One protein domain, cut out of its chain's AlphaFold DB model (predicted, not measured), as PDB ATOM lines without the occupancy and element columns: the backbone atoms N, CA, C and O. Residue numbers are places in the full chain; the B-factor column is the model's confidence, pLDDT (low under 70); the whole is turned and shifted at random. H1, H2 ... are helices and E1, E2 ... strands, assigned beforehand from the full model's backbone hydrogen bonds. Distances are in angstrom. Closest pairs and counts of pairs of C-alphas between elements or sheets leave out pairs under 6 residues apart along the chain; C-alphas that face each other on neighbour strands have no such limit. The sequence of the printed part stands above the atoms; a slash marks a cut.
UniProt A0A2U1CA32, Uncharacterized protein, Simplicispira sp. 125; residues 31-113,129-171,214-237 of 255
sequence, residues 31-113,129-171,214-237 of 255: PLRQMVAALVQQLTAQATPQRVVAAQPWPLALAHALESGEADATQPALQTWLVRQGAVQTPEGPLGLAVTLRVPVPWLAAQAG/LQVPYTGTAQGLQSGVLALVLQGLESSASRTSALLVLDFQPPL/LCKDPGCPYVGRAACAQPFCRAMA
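This is residues 31 to 113, 129 to 171 and 214 to 237 of the 255 residues of an uncharacterized protein of Simplicispira sp. 125 (UniProt A0A2U1CA32). Look for one twisted sheet of six strands, curled like part of a barrel round the long helix H1, which lies in its hollow. Two short helices, H2 and H3, are on opposite faces of the sheet, and loops of residues 214 to 237, with no named element, gather at one end of the longest axis. You have 150 residues printed, with three named helices and six strands in the order H1 E1 H2 E2 E3 H3 E4 E5 E6; the sheet is mixed, in the order E1 E5 E6 E3 E2 E4. The class is mixed, helices and strands; the whole is compact, with a radius of gyration of the C-alphas of 15.6 A and spans of 48 by 33 by 29 A.

Start at edge strand E1, residues 50 to 58, antiparallel to E5, residues 143 to 151; N 53 and O 148 are 2.8 A apart. E5 and E6, residues 158 to 167, form an antiparallel hairpin, with N 145 and O 163 at 2.8 A. E6 is antiparallel to E3, residues 93 to 104, with N 98 and O 166 at 2.8 A. E3 and E2, residues 78 to 90, form another antiparallel hairpin, with N 86 and O 97 at 2.8 A. E2 is parallel to the other edge strand, E4, residues 129 to 132; N 87 and O 129 are 2.8 A apart. E1 bends by 73 degrees at residue 53, E2 by 66 at residue 81 and E5 by 50 at residue 148. The sheet curls round H1, residues 31 to 44; the closest C-alphas are those of Ala 37 and Val 52 toward E1, 5.6 A, and of Leu 39 and Val 131 toward E4, 6.2 A. H2, residues 60 to 68, is on the sheet at a height of 9.6 A, only just over E5 and E6, with 3 of its C-alphas on each; its closest C-alpha to E5 is Leu 60, 6.6 A from Val 144. H3, residues 105 to 112, is on the sheet but over none of its strands. Every O i to N i+4 pair is within hydrogen-bond range in H1, H2 and H3.

Find C-alpha 31 at (165.459, 138.717, 116.179); from there H1 runs 20.1 A. E3 measures 34.9 A, E2 31.0 A and E6 27.6 A, ending at C-alpha 167, (159.448, 125.687, 109.382).

The C-alphas farthest apart are those of Leu 171 and Pro 218, 49.7 A. Residues 114 to 128 and 172 to 213 are not printed; the gaps are 26.7 A and 44.7 A between C-alphas. Of the links printed whole, none is long. Eighteen residues have pLDDT under 70, among them 70 to 74 and 234 to 237.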
ATOM      1  N   PRO A  31     165.358 139.176 117.568       91.75
ATOM      2  CA  PRO A  31     165.459 138.717 116.179       91.75
ATOM      3  C   PRO A  31     164.149 138.105 115.672       91.75
ATOM      4  O   PRO A  31     163.700 138.392 114.563       91.75
ATOM      5  N   LEU A  32     163.485 137.317 116.523       92.06
ATOM      6  CA  LEU A  32     162.209 136.686 116.199       92.06
ATOM      7  C   LEU A  32     161.095 137.731 116.052       92.06
ATOM      8  O   LEU A  32     160.311 137.671 115.111       92.06
ATOM      9  N   ARG A  33     161.055 138.739 116.930       93.44
ATOM     10  CA  ARG A  33     160.098 139.850 116.846       93.44
ATOM     11  C   ARG A  33     160.263 140.654 115.553       93.44
ATOM     12  O   ARG A  33     159.261 141.006 114.936       93.44
ATOM     13  N   GLN A  34     161.499 140.935 115.138       93.81
ATOM     14  CA  GLN A  34     161.790 141.638 113.882       93.81
ATOM     15  C   GLN A  34     161.342 140.824 112.663       93.81
ATOM     16  O   GLN A  34     160.671 141.362 111.784       93.81
ATOM     17  N   MET A  35     161.637 139.521 112.651       94.94
ATOM     18  CA  MET A  35     161.182 138.603 111.606       94.94
ATOM     19  C   MET A  35     159.650 138.549 111.534       94.94
ATOM     20  O   MET A  35     159.084 138.710 110.458       94.94
ATOM     21  N   VAL A  36     158.961 138.389 112.669       95.06
ATOM     22  CA  VAL A  36     157.487 138.359 112.728       95.06
ATOM     23  C   VAL A  36     156.883 139.671 112.224       95.06
ATOM     24  O   VAL A  36     155.916 139.646 111.465       95.06
ATOM     25  N   ALA A  37     157.462 140.819 112.587       93.81
ATOM     26  CA  ALA A  37     157.011 142.113 112.085       93.81
ATOM     27  C   ALA A  37     157.160 142.220 110.557       93.81
ATOM     28  O   ALA A  37     156.207 142.607 109.881       93.81
ATOM     29  N   ALA A  38     158.315 141.834 110.005       93.69
ATOM     30  CA  ALA A  38     158.558 141.834 108.562       93.69
ATOM     31  C   ALA A  38     157.635 140.855 107.815       93.69
ATOM     32  O   ALA A  38     157.083 141.197 106.769       93.69
ATOM     33  N   LEU A  39     157.408 139.672 108.389       94.38
ATOM     34  CA  LEU A  39     156.498 138.668 107.854       94.38
ATOM     35  C   LEU A  39     155.073 139.209 107.756       94.38
ATOM     36  O   LEU A  39     154.456 139.100 106.701       94.38
ATOM     37  N   VAL A  40     154.545 139.800 108.832       93.50
ATOM     38  CA  VAL A  40     153.172 140.330 108.857       93.50
ATOM     39  C   VAL A  40     153.007 141.475 107.861       93.50
ATOM     40  O   VAL A  40     151.994 141.522 107.162       93.50
ATOM     41  N   GLN A  41     154.009 142.347 107.725       91.44
ATOM     42  CA  GLN A  41     154.014 143.402 106.707       91.44
ATOM     43  C   GLN A  41     153.927 142.810 105.293       91.44
ATOM     44  O   GLN A  41     153.041 143.179 104.530       91.44
ATOM     45  N   GLN A  42     154.776 141.833 104.951       90.94
ATOM     46  CA  GLN A  42     154.749 141.181 103.634       90.94
ATOM     47  C   GLN A  42     153.481 140.348 103.390       90.94
ATOM     48  O   GLN A  42     153.022 140.234 102.254       90.94
ATOM     49  N   LEU A  43     152.930 139.730 104.436       90.44
ATOM     50  CA  LEU A  43     151.718 138.917 104.361       90.44
ATOM     51  C   LEU A  43     150.492 139.790 104.082       90.44
ATOM     52  O   LEU A  43     149.661 139.421 103.257       90.44
ATOM     53  N   THR A  44     150.408 140.953 104.730       88.81
ATOM     54  CA  THR A  44     149.250 141.861 104.659       88.81
ATOM     55  C   THR A  44     149.378 142.960 103.602       88.81
ATOM     56  O   THR A  44     148.391 143.634 103.326       88.81
ATOM     57  N   ALA A  45     150.541 143.114 102.957       84.81
ATOM     58  CA  ALA A  45     150.792 144.131 101.929       84.81
ATOM     59  C   ALA A  45     149.822 144.076 100.733       84.81
ATOM     60  O   ALA A  45     149.486 145.119 100.183       84.81
ATOM     61  N   GLN A  46     149.376 142.876 100.343       73.69
ATOM     62  CA  GLN A  46     148.419 142.676  99.239       73.69
ATOM     63  C   GLN A  46     146.950 142.807  99.676       73.69
ATOM     64  O   GLN A  46     146.046 142.712  98.850       73.69
ATOM     65  N   ALA A  47     146.714 142.984 100.975       78.06
ATOM     66  CA  ALA A  47     145.410 143.233 101.566       78.06
ATOM     67  C   ALA A  47     145.461 144.602 102.268       78.06
ATOM     68  O   ALA A  47     145.956 145.577 101.706       78.06
ATOM     69  N   THR A  48     144.972 144.687 103.504       79.94
ATOM     70  CA  THR A  48     145.080 145.895 104.324       79.94
ATOM     71  C   THR A  48     146.376 145.838 105.132       79.94
ATOM     72  O   THR A  48     146.477 144.976 106.010       79.94
ATOM     73  N   PRO A  49     147.357 146.730 104.911       85.62
ATOM     74  CA  PRO A  49     148.664 146.619 105.547       85.62
ATOM     75  C   PRO A  49     148.568 146.769 107.074       85.62
ATOM     76  O   PRO A  49     148.008 147.739 107.594       85.62
ATOM     77  N   GLN A  50     149.132 145.796 107.795       89.69
ATOM     78  CA  GLN A  50     149.114 145.714 109.258       89.69
ATOM     79  C   GLN A  50     150.524 145.796 109.839       89.69
ATOM     80  O   GLN A  50     151.464 145.197 109.319       89.69
ATOM     81  N   ARG A  51     150.661 146.456 110.992       90.75
ATOM     82  CA  ARG A  51     151.852 146.390 111.849       90.75
ATOM     83  C   ARG A  51     151.596 145.553 113.096       90.75
ATOM     84  O   ARG A  51     150.487 145.528 113.625       90.75
ATOM     85  N   VAL A  52     152.654 144.921 113.595       92.50
ATOM     86  CA  VAL A  52     152.643 144.191 114.868       92.50
ATOM     87  C   VAL A  52     152.929 145.172 116.003       92.50
ATOM     88  O   VAL A  52     153.960 145.840 116.000       92.50
ATOM     89  N   VAL A  53     152.016 145.258 116.967       90.06
ATOM     90  CA  VAL A  53     152.150 146.085 118.180       90.06
ATOM     91  C   VAL A  53     152.738 145.268 119.325       90.06
ATOM     92  O   VAL A  53     153.619 145.737 120.039       90.06
ATOM     93  N   ALA A  54     152.273 144.030 119.475       88.19
ATOM     94  CA  ALA A  54     152.763 143.083 120.464       88.19
ATOM     95  C   ALA A  54     152.748 141.671 119.879       88.19
ATOM     96  O   ALA A  54     151.925 141.355 119.017       88.19
ATOM     97  N   ALA A  55     153.673 140.836 120.343       90.88
ATOM     98  CA  ALA A  55     153.792 139.448 119.933       90.88
ATOM     99  C   ALA A  55     154.351 138.613 121.085       90.88
ATOM    100  O   ALA A  55     155.308 139.033 121.743       90.88
ATOM    101  N   GLN A  56     153.777 137.430 121.285       91.38
ATOM    102  CA  GLN A  56     154.170 136.505 122.345       91.38
ATOM    103  C   GLN A  56     153.977 135.047 121.915       91.38
ATOM    104  O   GLN A  56     153.126 134.776 121.058       91.38
ATOM    105  N   PRO A  57     154.740 134.102 122.493       90.81
ATOM    106  CA  PRO A  57     154.521 132.689 122.251       90.81
ATOM    107  C   PRO A  57     153.172 132.280 122.838       90.81
ATOM    108  O   PRO A  57     152.804 132.691 123.941       90.81
ATOM    109  N   TRP A  58     152.428 131.483 122.080       89.75
ATOM    110  CA  TRP A  58     151.105 131.029 122.468       89.75
ATOM    111  C   TRP A  58     151.099 129.505 122.632       89.75
ATOM    112  O   TRP A  58     151.393 128.789 121.671       89.75
ATOM    113  N   PRO A  59     150.789 128.980 123.832       87.25
ATOM    114  CA  PRO A  59     150.691 127.543 124.053       87.25
ATOM    115  C   PRO A  59     149.659 126.894 123.127       87.25
ATOM    116  O   PRO A  59     148.547 127.401 122.982       87.25
ATOM    117  N   LEU A  60     149.995 125.733 122.556       85.06
ATOM    118  CA  LEU A  60     149.117 125.026 121.615       85.06
ATOM    119  C   LEU A  60     147.754 124.678 122.238       85.06
ATOM    120  O   LEU A  60     146.730 124.820 121.582       85.06
ATOM    121  N   ALA A  61     147.724 124.304 123.522       84.06
ATOM    122  CA  ALA A  61     146.475 124.028 124.238       84.06
ATOM    123  C   ALA A  61     145.545 125.256 124.295       84.06
ATOM    124  O   ALA A  61     144.341 125.124 124.093       84.06
ATOM    125  N   LEU A  62     146.100 126.458 124.504       83.25
ATOM    126  CA  LEU A  62     145.331 127.706 124.474       83.25
ATOM    127  C   LEU A  62     144.947 128.108 123.045       83.25
ATOM    128  O   LEU A  62     143.897 128.712 122.852       83.25
ATOM    129  N   ALA A  63     145.780 127.800 122.044       86.06
ATOM    130  CA  ALA A  63     145.429 127.998 120.636       86.06
ATOM    131  C   ALA A  63     144.193 127.165 120.278       86.06
ATOM    132  O   ALA A  63     143.196 127.722 119.829       86.06
ATOM    133  N   HIS A  64     144.230 125.866 120.591       84.81
ATOM    134  CA  HIS A  64     143.122 124.952 120.344       84.81
ATOM    135  C   HIS A  64     141.857 125.379 121.089       84.81
ATOM    136  O   HIS A  64     140.792 125.368 120.490       84.81
ATOM    137  N   ALA A  65     141.965 125.826 122.345       82.88
ATOM    138  CA  ALA A  65     140.816 126.327 123.098       82.88
ATOM    139  C   ALA A  65     140.187 127.589 122.467       82.88
ATOM    140  O   ALA A  65     138.972 127.768 122.523       82.88
ATOM    141  N   LEU A  66     140.981 128.476 121.851       82.88
ATOM    142  CA  LEU A  66     140.456 129.627 121.100       82.88
ATOM    143  C   LEU A  66     139.812 129.202 119.774       82.88
ATOM    144  O   LEU A  66     138.847 129.821 119.332       82.88
ATOM    145  N   GLU A  67     140.340 128.157 119.137       81.25
ATOM    146  CA  GLU A  67     139.805 127.601 117.891       81.25
ATOM    147  C   GLU A  67     138.514 126.801 118.113       81.25
ATOM    148  O   GLU A  67     137.612 126.870 117.281       81.25
ATOM    149  N   SER A  68     138.401 126.080 119.232       76.12
ATOM    150  CA  SER A  68     137.202 125.327 119.621       76.12
ATOM    151  C   SER A  68     136.126 126.198 120.280       76.12
ATOM    152  O   SER A  68     134.992 125.749 120.431       76.12
ATOM    153  N   GLY A  69     136.455 127.443 120.648       71.50
ATOM    154  CA  GLY A  69     135.555 128.356 121.363       71.50
ATOM    155  C   GLY A  69     135.437 128.075 122.867       71.50
ATOM    156  O   GLY A  69     134.555 128.619 123.524       71.50
ATOM    157  N   GLU A  70     136.318 127.243 123.425       69.19
ATOM    158  CA  GLU A  70     136.314 126.832 124.836       69.19
ATOM    159  C   GLU A  70     137.129 127.754 125.758       69.19
ATOM    160  O   GLU A  70     137.000 127.674 126.977       69.19
ATOM    161  N   ALA A  71     137.975 128.632 125.204       62.91
ATOM    162  CA  ALA A  71     138.865 129.486 125.995       62.91
ATOM    163  C   ALA A  71     138.125 130.536 126.849       62.91
ATOM    164  O   ALA A  71     138.610 130.847 127.936       62.91
ATOM    165  N   ASP A  72     137.007 131.090 126.349       64.56
ATOM    166  CA  ASP A  72     136.078 132.027 127.015       64.56
ATOM    167  C   ASP A  72     134.941 132.396 126.026       64.56
ATOM    168  O   ASP A  72     135.216 132.717 124.869       64.56
ATOM    169  N   ALA A  73     133.676 132.410 126.465       59.12
ATOM    170  CA  ALA A  73     132.517 132.780 125.637       59.12
ATOM    171  C   ALA A  73     132.550 134.235 125.123       59.12
ATOM    172  O   ALA A  73     131.816 134.590 124.201       59.12
ATOM    173  N   THR A  74     133.378 135.093 125.723       64.06
ATOM    174  CA  THR A  74     133.567 136.486 125.296       64.06
ATOM    175  C   THR A  74     134.644 136.664 124.223       64.06
ATOM    176  O   THR A  74     134.775 137.765 123.681       64.06
ATOM    177  N   GLN A  75     135.397 135.611 123.883       72.69
ATOM    178  CA  GLN A  75     136.411 135.679 122.832       72.69
ATOM    179  C   GLN A  75     135.779 135.511 121.445       72.69
ATOM    180  O   GLN A  75     134.962 134.613 121.234       72.69
ATOM    181  N   PRO A  76     136.147 136.355 120.467       77.81
ATOM    182  CA  PRO A  76     135.604 136.236 119.126       77.81
ATOM    183  C   PRO A  76     136.175 135.001 118.423       77.81
ATOM    184  O   PRO A  76     137.379 134.743 118.480       77.81
ATOM    185  N   ALA A  77     135.317 134.286 117.692       85.69
ATOM    186  CA  ALA A  77     135.740 133.174 116.848       85.69
ATOM    187  C   ALA A  77     136.817 133.634 115.852       85.69
ATOM    188  O   ALA A  77     136.698 134.696 115.226       85.69
ATOM    189  N   LEU A  78     137.872 132.834 115.714       90.00
ATOM    190  CA  LEU A  78     138.975 133.101 114.798       90.00
ATOM    191  C   LEU A  78     138.747 132.387 113.469       90.00
ATOM    192  O   LEU A  78     138.342 131.230 113.434       90.00
ATOM    193  N   GLN A  79     139.075 133.061 112.370       90.88
ATOM    194  CA  GLN A  79     139.067 132.472 111.037       90.88
ATOM    195  C   GLN A  79     140.404 132.668 110.331       90.88
ATOM    196  O   GLN A  79     141.084 133.682 110.513       90.88
ATOM    197  N   THR A  80     140.775 131.697 109.500       93.94
ATOM    198  CA  THR A  80     141.939 131.810 108.619       93.94
ATOM    199  C   THR A  80     141.712 132.934 107.619       93.94
ATOM    200  O   THR A  80     140.763 132.895 106.841       93.94
ATOM    201  N   TRP A  81     142.592 133.932 107.656       92.31
ATOM    202  CA  TRP A  81     142.549 135.068 106.744       92.31
ATOM    203  C   TRP A  81     143.572 134.921 105.625       92.31
ATOM    204  O   TRP A  81     143.215 135.017 104.454       92.31
ATOM    205  N   LEU A  82     144.836 134.661 105.972       92.69
ATOM    206  CA  LEU A  82     145.930 134.593 105.006       92.69
ATOM    207  C   LEU A  82     146.774 133.347 105.244       92.69
ATOM    208  O   LEU A  82     147.164 133.055 106.374       92.69
ATOM    209  N   VAL A  83     147.095 132.645 104.160       93.25
ATOM    210  CA  VAL A  83     148.018 131.508 104.157       93.25
ATOM    211  C   VAL A  83     149.041 131.747 103.068       93.25
ATOM    212  O   VAL A  83     148.681 132.028 101.924       93.25
ATOM    213  N   ARG A  84     150.323 131.660 103.416       91.50
ATOM    214  CA  ARG A  84     151.414 131.827 102.459       91.50
ATOM    215  C   ARG A  84     152.563 130.889 102.767       91.50
ATOM    216  O   ARG A  84     152.793 130.513 103.910       91.50
ATOM    217  N   GLN A  85     153.304 130.555 101.726       92.31
ATOM    218  CA  GLN A  85     154.550 129.813 101.819       92.31
ATOM    219  C   GLN A  85     155.703 130.689 101.326       92.31
ATOM    220  O   GLN A  85     155.511 131.637 100.552       92.31
ATOM    221  N   GLY A  86     156.902 130.386 101.800       92.31
ATOM    222  CA  GLY A  86     158.106 131.132 101.495       92.31
ATOM    223  C   GLY A  86     159.332 130.529 102.153       92.31
ATOM    224  O   GLY A  86     159.371 129.334 102.438       92.31
ATOM    225  N   ALA A  87     160.329 131.368 102.398       92.00
ATOM    226  CA  ALA A  87     161.513 130.996 103.138       92.00
ATOM    227  C   ALA A  87     161.966 132.119 104.079       92.00
ATOM    228  O   ALA A  87     161.663 133.304 103.901       92.00
ATOM    229  N   VAL A  88     162.679 131.712 105.119       92.81
ATOM    230  CA  VAL A  88     163.399 132.599 106.020       92.81
ATOM    231  C   VAL A  88     164.874 132.522 105.683       92.81
ATOM    232  O   VAL A  88     165.455 131.440 105.637       92.81
ATOM    233  N   GLN A  89     165.475 133.683 105.460       90.75
ATOM    234  CA  GLN A  89     166.885 133.799 105.126       90.75
ATOM    235  C   GLN A  89     167.678 133.831 106.425       90.75
ATOM    236  O   GLN A  89     167.704 134.858 107.109       90.75
ATOM    237  N   THR A  90     168.284 132.697 106.773       88.12
ATOM    238  CA  THR A  90     169.189 132.568 107.918       88.12
ATOM    239  C   THR A  90     170.643 132.620 107.434       88.12
ATOM    240  O   THR A  90     170.902 132.425 106.240       88.12
ATOM    241  N   PRO A  91     171.621 132.888 108.317       82.19
ATOM    242  CA  PRO A  91     173.035 132.830 107.937       82.19
ATOM    243  C   PRO A  91     173.485 131.429 107.482       82.19
ATOM    244  O   PRO A  91     174.447 131.314 106.726       82.19
ATOM    245  N   GLU A  92     172.802 130.368 107.913       82.81
ATOM    246  CA  GLU A  92     173.058 128.978 107.523       82.81
ATOM    247  C   GLU A  92     172.434 128.593 106.168       82.81
ATOM    248  O   GLU A  92     172.840 127.594 105.573       82.81
ATOM    249  N   GLY A  93     171.473 129.375 105.666       84.06
ATOM    250  CA  GLY A  93     170.809 129.160 104.382       84.06
ATOM    251  C   GLY A  93     169.312 129.495 104.408       84.06
ATOM    252  O   GLY A  93     168.760 129.854 105.447       84.06
ATOM    253  N   PRO A  94     168.622 129.399 103.259       88.31
ATOM    254  CA  PRO A  94     167.176 129.574 103.203       88.31
ATOM    255  C   PRO A  94     166.456 128.398 103.880       88.31
ATOM    256  O   PRO A  94     166.638 127.244 103.489       88.31
ATOM    257  N   LEU A  95     165.600 128.687 104.861       88.75
ATOM    258  CA  LEU A  95     164.748 127.707 105.540       88.75
ATOM    259  C   LEU A  95     163.309 127.834 105.042       88.75
ATOM    260  O   LEU A  95     162.723 128.910 105.138       88.75
ATOM    261  N   GLY A  96     162.727 126.750 104.524       91.12
ATOM    262  CA  GLY A  96     161.336 126.759 104.065       91.12
ATOM    263  C   GLY A  96     160.374 127.125 105.198       91.12
ATOM    264  O   GLY A  96     160.541 126.672 106.327       91.12
ATOM    265  N   LEU A  97     159.372 127.946 104.898       93.50
ATOM    266  CA  LEU A  97     158.398 128.448 105.860       93.50
ATOM    267  C   LEU A  97     156.991 128.394 105.260       93.50
ATOM    268  O   LEU A  97     156.741 128.945 104.189       93.50
ATOM    269  N   ALA A  98     156.052 127.816 105.996       94.19
ATOM    270  CA  ALA A  98     154.626 128.011 105.800       94.19
ATOM    271  C   ALA A  98     154.073 128.873 106.939       94.19
ATOM    272  O   ALA A  98     154.403 128.685 108.110       94.19
ATOM    273  N   VAL A  99     153.230 129.845 106.594       95.06
ATOM    274  CA  VAL A  99     152.623 130.750 107.563       95.06
ATOM    275  C   VAL A  99     151.119 130.838 107.375       95.06
ATOM    276  O   VAL A  99     150.622 130.962 106.255       95.06
ATOM    277  N   THR A 100     150.398 130.792 108.491       95.62
ATOM    278  CA  THR A 100     148.942 130.949 108.539       95.62
ATOM    279  C   THR A 100     148.581 132.027 109.548       95.62
ATOM    280  O   THR A 100     148.914 131.916 110.725       95.62
ATOM    281  N   LEU A 101     147.886 133.068 109.095       95.00
ATOM    282  CA  LEU A 101     147.375 134.145 109.934       95.00
ATOM    283  C   LEU A 101     145.863 134.004 110.104       95.00
ATOM    284  O   LEU A 101     145.107 133.967 109.127       95.00
ATOM    285  N   ARG A 102     145.430 133.963 111.363       94.31
ATOM    286  CA  ARG A 102     144.033 133.865 111.782       94.31
ATOM    287  C   ARG A 102     143.639 135.084 112.593       94.31
ATOM    288  O   ARG A 102     144.403 135.544 113.438       94.31
ATOM    289  N   VAL A 103     142.439 135.588 112.349       93.00
ATOM    290  CA  VAL A 103     141.935 136.840 112.926       93.00
ATOM    291  C   VAL A 103     140.470 136.686 113.348       93.00
ATOM    292  O   VAL A 103     139.789 135.801 112.828       93.00
ATOM    293  N   PRO A 104     139.965 137.526 114.266       91.56
ATOM    294  CA  PRO A 104     138.558 137.565 114.639       91.56
ATOM    295  C   PRO A 104     137.636 137.771 113.435       91.56
ATOM    296  O   PRO A 104     137.803 138.726 112.673       91.56
ATOM    297  N   VAL A 105     136.615 136.920 113.318       89.12
ATOM    298  CA  VAL A 105     135.539 137.026 112.318       89.12
ATOM    299  C   VAL A 105     134.922 138.436 112.244       89.12
ATOM    300  O   VAL A 105     134.855 138.985 111.142       89.12
ATOM    301  N   PRO A 106     134.517 139.089 113.361       88.19
ATOM    302  CA  PRO A 106     133.905 140.420 113.280       88.19
ATOM    303  C   PRO A 106     134.866 141.492 112.749       88.19
ATOM    304  O   PRO A 106     134.445 142.398 112.033       88.19
ATOM    305  N   TRP A 107     136.164 141.374 113.043       88.19
ATOM    306  CA  TRP A 107     137.168 142.293 112.511       88.19
ATOM    307  C   TRP A 107     137.383 142.092 111.010       88.19
ATOM    308  O   TRP A 107     137.487 143.067 110.268       88.19
ATOM    309  N   LEU A 108     137.410 140.840 110.538       87.31
ATOM    310  CA  LEU A 108     137.532 140.570 109.107       87.31
ATOM    311  C   LEU A 108     136.323 141.105 108.325       87.31
ATOM    312  O   LEU A 108     136.499 141.698 107.263       87.31
ATOM    313  N   ALA A 109     135.112 140.953 108.870       86.31
ATOM    314  CA  ALA A 109     133.898 141.516 108.282       86.31
ATOM    315  C   ALA A 109     133.958 143.052 108.189       86.31
ATOM    316  O   ALA A 109     133.603 143.616 107.155       86.31
ATOM    317  N   ALA A 110     134.469 143.729 109.225       83.19
ATOM    318  CA  ALA A 110     134.668 145.181 109.208       83.19
ATOM    319  C   ALA A 110     135.691 145.627 108.146       83.19
ATOM    320  O   ALA A 110     135.557 146.699 107.559       83.19
ATOM    321  N   GLN A 111     136.685 144.788 107.858       77.75
ATOM    322  CA  GLN A 111     137.712 145.064 106.856       77.75
ATOM    323  C   GLN A 111     137.200 145.015 105.417       77.75
ATOM    324  O   GLN A 111     137.656 145.790 104.582       77.75
ATOM    325  N   ALA A 112     136.242 144.132 105.122       70.00
ATOM    326  CA  ALA A 112     135.654 144.008 103.787       70.00
ATOM    327  C   ALA A 112     134.921 145.286 103.331       70.00
ATOM    328  O   ALA A 112     134.723 145.485 102.135       70.00
ATOM    329  N   GLY A 113     134.535 146.154 104.274       62.72
ATOM    330  CA  GLY A 113     133.944 147.465 104.002       62.72
ATOM    331  C   GLY A 113     134.954 148.607 103.843       62.72
ATOM    332  O   GLY A 113     134.541 149.731 103.564       62.72
ATOM    333  N   LEU A 129     157.202 134.520  99.965       88.44
ATOM    334  CA  LEU A 129     157.520 135.241 101.198       88.44
ATOM    335  C   LEU A 129     159.013 135.037 101.499       88.44
ATOM    336  O   LEU A 129     159.482 133.904 101.489       88.44
ATOM    337  N   GLN A 130     159.764 136.120 101.684       90.56
ATOM    338  CA  GLN A 130     161.207 136.064 101.923       90.56
ATOM    339  C   GLN A 130     161.538 137.025 103.051       90.56
ATOM    340  O   GLN A 130     161.490 138.246 102.870       90.56
ATOM    341  N   VAL A 131     161.842 136.470 104.224       92.62
ATOM    342  CA  VAL A 131     162.026 137.251 105.450       92.62
ATOM    343  C   VAL A 131     163.441 137.045 105.985       92.62
ATOM    344  O   VAL A 131     163.838 135.901 106.198       92.62
ATOM    345  N   PRO A 132     164.222 138.113 106.218       92.38
ATOM    346  CA  PRO A 132     165.530 137.980 106.842       92.38
ATOM    347  C   PRO A 132     165.390 137.629 108.326       92.38
ATOM    348  O   PRO A 132     164.543 138.183 109.031       92.38
ATOM    349  N   TYR A 133     166.260 136.752 108.814       92.44
ATOM    350  CA  TYR A 133     166.364 136.428 110.228       92.44
ATOM    351  C   TYR A 133     167.824 136.480 110.676       92.44
ATOM    352  O   TYR A 133     168.695 135.811 110.128       92.44
ATOM    353  N   THR A 134     168.086 137.319 111.675       89.44
ATOM    354  CA  THR A 134     169.440 137.619 112.169       89.44
ATOM    355  C   THR A 134     169.851 136.770 113.373       89.44
ATOM    356  O   THR A 134     170.964 136.920 113.870       89.44
ATOM    357  N   GLY A 135     168.958 135.908 113.873       85.94
ATOM    358  CA  GLY A 135     169.246 134.998 114.981       85.94
ATOM    359  C   GLY A 135     169.833 133.663 114.518       85.94
ATOM    360  O   GLY A 135     170.158 133.475 113.349       85.94
ATOM    361  N   THR A 136     169.932 132.711 115.445       82.00
ATOM    362  CA  THR A 136     170.396 131.344 115.158       82.00
ATOM    363  C   THR A 136     169.259 130.472 114.637       82.00
ATOM    364  O   THR A 136     168.124 130.603 115.114       82.00
ATOM    365  N   ALA A 137     169.537 129.554 113.705       79.31
ATOM    366  CA  ALA A 137     168.515 128.656 113.156       79.31
ATOM    367  C   ALA A 137     167.776 127.835 114.236       79.31
ATOM    368  O   ALA A 137     166.592 127.563 114.089       79.31
ATOM    369  N   GLN A 138     168.420 127.515 115.367       77.94
ATOM    370  CA  GLN A 138     167.795 126.823 116.510       77.94
ATOM    371  C   GLN A 138     166.735 127.671 117.236       77.94
ATOM    372  O   GLN A 138     165.890 127.136 117.952       77.94
ATOM    373  N   GLY A 139     166.788 128.997 117.079       81.31
ATOM    374  CA  GLY A 139     165.761 129.910 117.576       81.31
ATOM    375  C   GLY A 139     164.491 129.922 116.720       81.31
ATOM    376  O   GLY A 139     163.468 130.432 117.174       81.31
ATOM    377  N   LEU A 140     164.535 129.359 115.506       87.31
ATOM    378  CA  LEU A 140     163.364 129.175 114.655       87.31
ATOM    379  C   LEU A 140     162.684 127.865 115.038       87.31
ATOM    380  O   LEU A 140     163.178 126.775 114.761       87.31
ATOM    381  N   GLN A 141     161.545 127.987 115.707       86.12
ATOM    382  CA  GLN A 141     160.724 126.852 116.101       86.12
ATOM    383  C   GLN A 141     159.349 127.005 115.468       86.12
ATOM    384  O   GLN A 141     158.766 128.093 115.500       86.12
ATOM    385  N   SER A 142     158.836 125.915 114.897       91.75
ATOM    386  CA  SER A 142     157.437 125.856 114.483       91.75
ATOM    387  C   SER A 142     156.554 126.013 115.717       91.75
ATOM    388  O   SER A 142     156.814 125.411 116.760       91.75
ATOM    389  N   GLY A 143     155.521 126.840 115.624       92.31
ATOM    390  CA  GLY A 143     154.688 127.154 116.773       92.31
ATOM    391  C   GLY A 143     153.630 128.206 116.495       92.31
ATOM    392  O   GLY A 143     153.521 128.753 115.394       92.31
ATOM    393  N   VAL A 144     152.837 128.486 117.527       94.19
ATOM    394  CA  VAL A 144     151.767 129.483 117.486       94.19
ATOM    395  C   VAL A 144     152.218 130.732 118.233       94.19
ATOM    396  O   VAL A 144     152.736 130.669 119.347       94.19
ATOM    397  N   LEU A 145     152.006 131.881 117.608       94.44
ATOM    398  CA  LEU A 145     152.250 133.194 118.177       94.44
ATOM    399  C   LEU A 145     150.934 133.953 118.276       94.44
ATOM    400  O   LEU A 145     150.157 134.000 117.324       94.44
ATOM    401  N   ALA A 146     150.710 134.593 119.416       93.31
ATOM    402  CA  ALA A 146     149.610 135.523 119.589       93.31
ATOM    403  C   ALA A 146     150.106 136.937 119.309       93.31
ATOM    404  O   ALA A 146     151.117 137.376 119.863       93.31
ATOM    405  N   LEU A 147     149.396 137.639 118.433       93.94
ATOM    406  CA  LEU A 147     149.767 138.955 117.941       93.94
ATOM    407  C   LEU A 147     148.692 139.983 118.274       93.94
ATOM    408  O   LEU A 147     147.502 139.672 118.332       93.94
ATOM    409  N   VAL A 148     149.125 141.231 118.404       91.62
ATOM    410  CA  VAL A 148     148.266 142.409 118.300       91.62
ATOM    411  C   VAL A 148     148.615 143.120 117.006       91.62
ATOM    412  O   VAL A 148     149.732 143.615 116.848       91.62
ATOM    413  N   LEU A 149     147.665 143.151 116.082       91.25
ATOM    414  CA  LEU A 149     147.774 143.836 114.804       91.25
ATOM    415  C   LEU A 149     147.127 145.215 114.897       91.25
ATOM    416  O   LEU A 149     146.128 145.406 115.591       91.25
ATOM    417  N   GLN A 150     147.696 146.176 114.182       89.31
ATOM    418  CA  GLN A 150     147.122 147.500 113.994       89.31
ATOM    419  C   GLN A 150     147.311 147.918 112.537       89.31
ATOM    420  O   GLN A 150     148.414 147.786 112.007       89.31
ATOM    421  N   GLY A 151     146.273 148.454 111.896       85.19
ATOM    422  CA  GLY A 151     146.416 149.018 110.550       85.19
ATOM    423  C   GLY A 151     147.389 150.200 110.557       85.19
ATOM    424  O   GLY A 151     147.573 150.842 111.589       85.19
ATOM    425  N   LEU A 152     148.050 150.483 109.434       79.31
ATOM    426  CA  LEU A 152     149.061 151.553 109.357       79.31
ATOM    427  C   LEU A 152     148.514 152.964 109.642       79.31
ATOM    428  O   LEU A 152     149.276 153.832 110.059       79.31
ATOM    429  N   GLU A 153     147.209 153.169 109.489       74.50
ATOM    430  CA  GLU A 153     146.535 154.439 109.761       74.50
ATOM    431  C   GLU A 153     146.538 154.765 111.268       74.50
ATOM    432  O   GLU A 153     146.486 153.879 112.130       74.50
ATOM    433  N   SER A 154     146.575 156.052 111.615       60.38
ATOM    434  CA  SER A 154     146.606 156.521 113.009       60.38
ATOM    435  C   SER A 154     145.328 156.186 113.794       60.38
ATOM    436  O   SER A 154     145.391 156.011 115.010       60.38
ATOM    437  N   SER A 155     144.196 156.030 113.103       64.81
ATOM    438  CA  SER A 155     142.886 155.652 113.648       64.81
ATOM    439  C   SER A 155     142.558 154.159 113.506       64.81
ATOM    440  O   SER A 155     141.455 153.739 113.854       64.81
ATOM    441  N   ALA A 156     143.484 153.340 112.994       70.19
ATOM    442  CA  ALA A 156     143.189 151.943 112.715       70.19
ATOM    443  C   ALA A 156     142.895 151.155 113.999       70.19
ATOM    444  O   ALA A 156     143.692 151.146 114.948       70.19
ATOM    445  N   SER A 157     141.773 150.435 113.980       75.12
ATOM    446  CA  SER A 157     141.368 149.522 115.043       75.12
ATOM    447  C   SER A 157     142.420 148.435 115.250       75.12
ATOM    448  O   SER A 157     142.897 147.831 114.282       75.12
ATOM    449  N   ARG A 158     142.762 148.162 116.510       85.38
ATOM    450  CA  ARG A 158     143.625 147.036 116.869       85.38
ATOM    451  C   ARG A 158     142.820 145.744 116.864       85.38
ATOM    452  O   ARG A 158     141.663 145.746 117.267       85.38
ATOM    453  N   THR A 159     143.449 144.649 116.460       87.25
ATOM    454  CA  THR A 159     142.868 143.310 116.568       87.25
ATOM    455  C   THR A 159     143.884 142.342 117.145       87.25
ATOM    456  O   THR A 159     145.080 142.438 116.867       87.25
ATOM    457  N   SER A 160     143.420 141.382 117.936       90.12
ATOM    458  CA  SER A 160     144.215 140.197 118.240       90.12
ATOM    459  C   SER A 160     144.235 139.253 117.040       90.12
ATOM    460  O   SER A 160     143.319 139.264 116.221       90.12
ATOM    461  N   ALA A 161     145.293 138.461 116.906       92.69
ATOM    462  CA  ALA A 161     145.433 137.464 115.852       92.69
ATOM    463  C   ALA A 161     146.288 136.286 116.330       92.69
ATOM    464  O   ALA A 161     147.138 136.449 117.207       92.69
ATOM    465  N   LEU A 162     146.091 135.113 115.726       94.81
ATOM    466  CA  LEU A 162     146.997 133.973 115.862       94.81
ATOM    467  C   LEU A 162     147.806 133.809 114.579       94.81
ATOM    468  O   LEU A 162     147.250 133.754 113.483       94.81
ATOM    469  N   LEU A 163     149.120 133.703 114.726       95.62
ATOM    470  CA  LEU A 163     150.058 133.415 113.652       95.62
ATOM    471  C   LEU A 163     150.667 132.037 113.892       95.62
ATOM    472  O   LEU A 163     151.343 131.823 114.893       95.62
ATOM    473  N   VAL A 164     150.436 131.114 112.967       95.62
ATOM    474  CA  VAL A 164     151.053 129.786 112.974       95.62
ATOM    475  C   VAL A 164     152.248 129.815 112.036       95.62
ATOM    476  O   VAL A 164     152.088 130.121 110.853       95.62
ATOM    477  N   LEU A 165     153.427 129.511 112.571       95.19
ATOM    478  CA  LEU A 165     154.671 129.370 111.826       95.19
ATOM    479  C   LEU A 165     155.030 127.891 111.744       95.19
ATOM    480  O   LEU A 165     155.117 127.227 112.777       95.19
ATOM    481  N   ASP A 166     155.266 127.398 110.536       94.31
ATOM    482  CA  ASP A 166     155.764 126.050 110.292       94.31
ATOM    483  C   ASP A 166     157.037 126.112 109.448       94.31
ATOM    484  O   ASP A 166     157.012 126.507 108.281       94.31
ATOM    485  N   PHE A 167     158.164 125.761 110.056       91.69
ATOM    486  CA  PHE A 167     159.448 125.687 109.382       91.69
ATOM    487  C   PHE A 167     159.681 124.276 108.852       91.69
ATOM    488  O   PHE A 167     159.609 123.295 109.593       91.69
ATOM    489  N   GLN A 168     160.007 124.182 107.569       85.44
ATOM    490  CA  GLN A 168     160.387 122.921 106.952       85.44
ATOM    491  C   GLN A 168     161.783 122.525 107.438       85.44
ATOM    492  O   GLN A 168     162.679 123.373 107.443       85.44
ATOM    493  N   PRO A 169     162.004 121.262 107.842       71.75
ATOM    494  CA  PRO A 169     163.315 120.829 108.297       71.75
ATOM    495  C   PRO A 169     164.341 121.004 107.165       71.75
ATOM    496  O   PRO A 169     164.046 120.659 106.016       71.75
ATOM    497  N   PRO A 170     165.554 121.510 107.453       64.00
ATOM    498  CA  PRO A 170     166.611 121.512 106.457       64.00
ATOM    499  C   PRO A 170     166.930 120.052 106.113       64.00
ATOM    500  O   PRO A 170     167.182 119.243 107.007       64.00
ATOM    501  N   LEU A 171     166.884 119.691 104.827       56.19
ATOM    502  CA  LEU A 171     167.265 118.352 104.373       56.19
ATOM    503  C   LEU A 171     168.720 118.105 104.792       56.19
ATOM    504  O   LEU A 171     169.643 118.748 104.291       56.19
ATOM    505  N   LEU A 214     151.452 148.487 133.737       78.81
ATOM    506  CA  LEU A 214     150.451 147.427 133.920       78.81
ATOM    507  C   LEU A 214     149.046 147.842 133.479       78.81
ATOM    508  O   LEU A 214     148.615 148.984 133.647       78.81
ATOM    509  N   CYS A 215     148.303 146.872 132.951       78.00
ATOM    510  CA  CYS A 215     146.933 147.063 132.525       78.00
ATOM    511  C   CYS A 215     145.998 147.259 133.714       78.00
ATOM    512  O   CYS A 215     146.082 146.534 134.709       78.00
ATOM    513  N   LYS A 216     145.077 148.216 133.576       77.75
ATOM    514  CA  LYS A 216     144.082 148.577 134.595       77.75
ATOM    515  C   LYS A 216     142.637 148.332 134.139       77.75
ATOM    516  O   LYS A 216     141.722 148.597 134.912       77.75
ATOM    517  N   ASP A 217     142.427 147.824 132.921       69.00
ATOM    518  CA  ASP A 217     141.089 147.641 132.346       69.00
ATOM    519  C   ASP A 217     140.333 146.465 132.985       69.00
ATOM    520  O   ASP A 217     140.746 145.310 132.823       69.00
ATOM    521  N   PRO A 218     139.201 146.710 133.671       65.25
ATOM    522  CA  PRO A 218     138.459 145.661 134.356       65.25
ATOM    523  C   PRO A 218     137.941 144.605 133.370       65.25
ATOM    524  O   PRO A 218     137.338 144.914 132.343       65.25
ATOM    525  N   GLY A 219     138.173 143.330 133.691       66.69
ATOM    526  CA  GLY A 219     137.770 142.199 132.850       66.69
ATOM    527  C   GLY A 219     138.758 141.836 131.734       66.69
ATOM    528  O   GLY A 219     138.443 140.969 130.925       66.69
ATOM    529  N   CYS A 220     139.940 142.458 131.677       69.56
ATOM    530  CA  CYS A 220     141.047 141.957 130.869       69.56
ATOM    531  C   CYS A 220     141.840 140.883 131.647       69.56
ATOM    532  O   CYS A 220     142.182 141.114 132.810       69.56
ATOM    533  N   PRO A 221     142.232 139.752 131.024       73.06
ATOM    534  CA  PRO A 221     143.048 138.727 131.684       73.06
ATOM    535  C   PRO A 221     144.395 139.258 132.200       73.06
ATOM    536  O   PRO A 221     145.018 138.650 133.065       73.06
ATOM    537  N   TYR A 222     144.863 140.395 131.685       73.31
ATOM    538  CA  TYR A 222     146.171 140.976 131.988       73.31
ATOM    539  C   TYR A 222     146.171 142.029 133.099       73.31
ATOM    540  O   TYR A 222     147.230 142.599 133.373       73.31
ATOM    541  N   VAL A 223     145.028 142.289 133.747       79.31
ATOM    542  CA  VAL A 223     144.918 143.265 134.847       79.31
ATOM    543  C   VAL A 223     145.994 143.030 135.901       79.31
ATOM    544  O   VAL A 223     146.103 141.936 136.447       79.31
ATOM    545  N   GLY A 224     146.808 144.058 136.157       74.62
ATOM    546  CA  GLY A 224     147.897 144.013 137.138       74.62
ATOM    547  C   GLY A 224     149.044 143.047 136.807       74.62
ATOM    548  O   GLY A 224     149.921 142.853 137.641       74.62
ATOM    549  N   ARG A 225     149.061 142.431 135.613       72.38
ATOM    550  CA  ARG A 225     150.062 141.418 135.219       72.38
ATOM    551  C   ARG A 225     150.936 141.840 134.038       72.38
ATOM    552  O   ARG A 225     152.118 141.507 134.020       72.38
ATOM    553  N   ALA A 226     150.373 142.570 133.074       72.56
ATOM    554  CA  ALA A 226     151.076 143.063 131.884       72.56
ATOM    555  C   ALA A 226     150.376 144.299 131.297       72.56
ATOM    556  O   ALA A 226     149.280 144.632 131.734       72.56
ATOM    557  N   ALA A 227     150.981 144.977 130.313       77.88
ATOM    558  CA  ALA A 227     150.367 146.120 129.617       77.88
ATOM    559  C   ALA A 227     149.012 145.782 128.964       77.88
ATOM    560  O   ALA A 227     148.734 144.626 128.683       77.88
ATOM    561  N   CYS A 228     148.151 146.771 128.690       72.12
ATOM    562  CA  CYS A 228     146.833 146.481 128.090       72.12
ATOM    563  C   CYS A 228     146.903 146.071 126.612       72.12
ATOM    564  O   CYS A 228     145.997 145.410 126.111       72.12
ATOM    565  N   ALA A 229     147.977 146.430 125.903       71.31
ATOM    566  CA  ALA A 229     148.198 146.037 124.510       71.31
ATOM    567  C   ALA A 229     148.687 144.578 124.393       71.31
ATOM    568  O   ALA A 229     149.692 144.308 123.742       71.31
ATOM    569  N   GLN A 230     148.000 143.649 125.060       76.56
ATOM    570  CA  GLN A 230     148.320 142.224 125.085       76.56
ATOM    571  C   GLN A 230     147.273 141.431 124.300       76.56
ATOM    572  O   GLN A 230     146.090 141.776 124.362       76.56
ATOM    573  N   PRO A 231     147.667 140.382 123.557       73.50
ATOM    574  CA  PRO A 231     146.764 139.618 122.703       73.50
ATOM    575  C   PRO A 231     145.489 139.161 123.412       73.50
ATOM    576  O   PRO A 231     145.533 138.610 124.501       73.50
ATOM    577  N   PHE A 232     144.351 139.386 122.757       72.38
ATOM    578  CA  PHE A 232     143.000 139.049 123.222       72.38
ATOM    579  C   PHE A 232     142.604 139.621 124.595       72.38
ATOM    580  O   PHE A 232     141.672 139.136 125.240       72.38
ATOM    581  N   CYS A 233     143.264 140.697 125.032       73.38
ATOM    582  CA  CYS A 233     142.731 141.552 126.083       73.38
ATOM    583  C   CYS A 233     141.383 142.147 125.645       73.38
ATOM    584  O   CYS A 233     141.253 142.661 124.531       73.38
ATOM    585  N   ARG A 234     140.392 142.133 126.543       63.88
ATOM    586  CA  ARG A 234     139.024 142.620 126.290       63.88
ATOM    587  C   ARG A 234     138.960 144.088 125.843       63.88
ATOM    588  O   ARG A 234     138.081 144.435 125.065       63.88
ATOM    589  N   ALA A 235     139.925 144.920 126.243       57.81
ATOM    590  CA  ALA A 235     140.066 146.308 125.779       57.81
ATOM    591  C   ALA A 235     140.295 146.436 124.255       57.81
ATOM    592  O   ALA A 235     140.146 147.514 123.689       57.81
ATOM    593  N   MET A 236     140.659 145.338 123.584       58.03
ATOM    594  CA  MET A 236     140.858 145.264 122.134       58.03
ATOM    595  C   MET A 236     139.745 144.494 121.411       58.03
ATOM    596  O   MET A 236     139.830 144.316 120.196       58.03
ATOM    597  N   ALA A 237     138.715 144.024 122.124       56.97
ATOM    598  CA  ALA A 237     137.514 143.503 121.491       56.97
ATOM    599  C   ALA A 237     136.788 144.690 120.856       56.97
ATOM    600  O   ALA A 237     136.058 145.424 121.521       56.97
TER     601      ALA A 237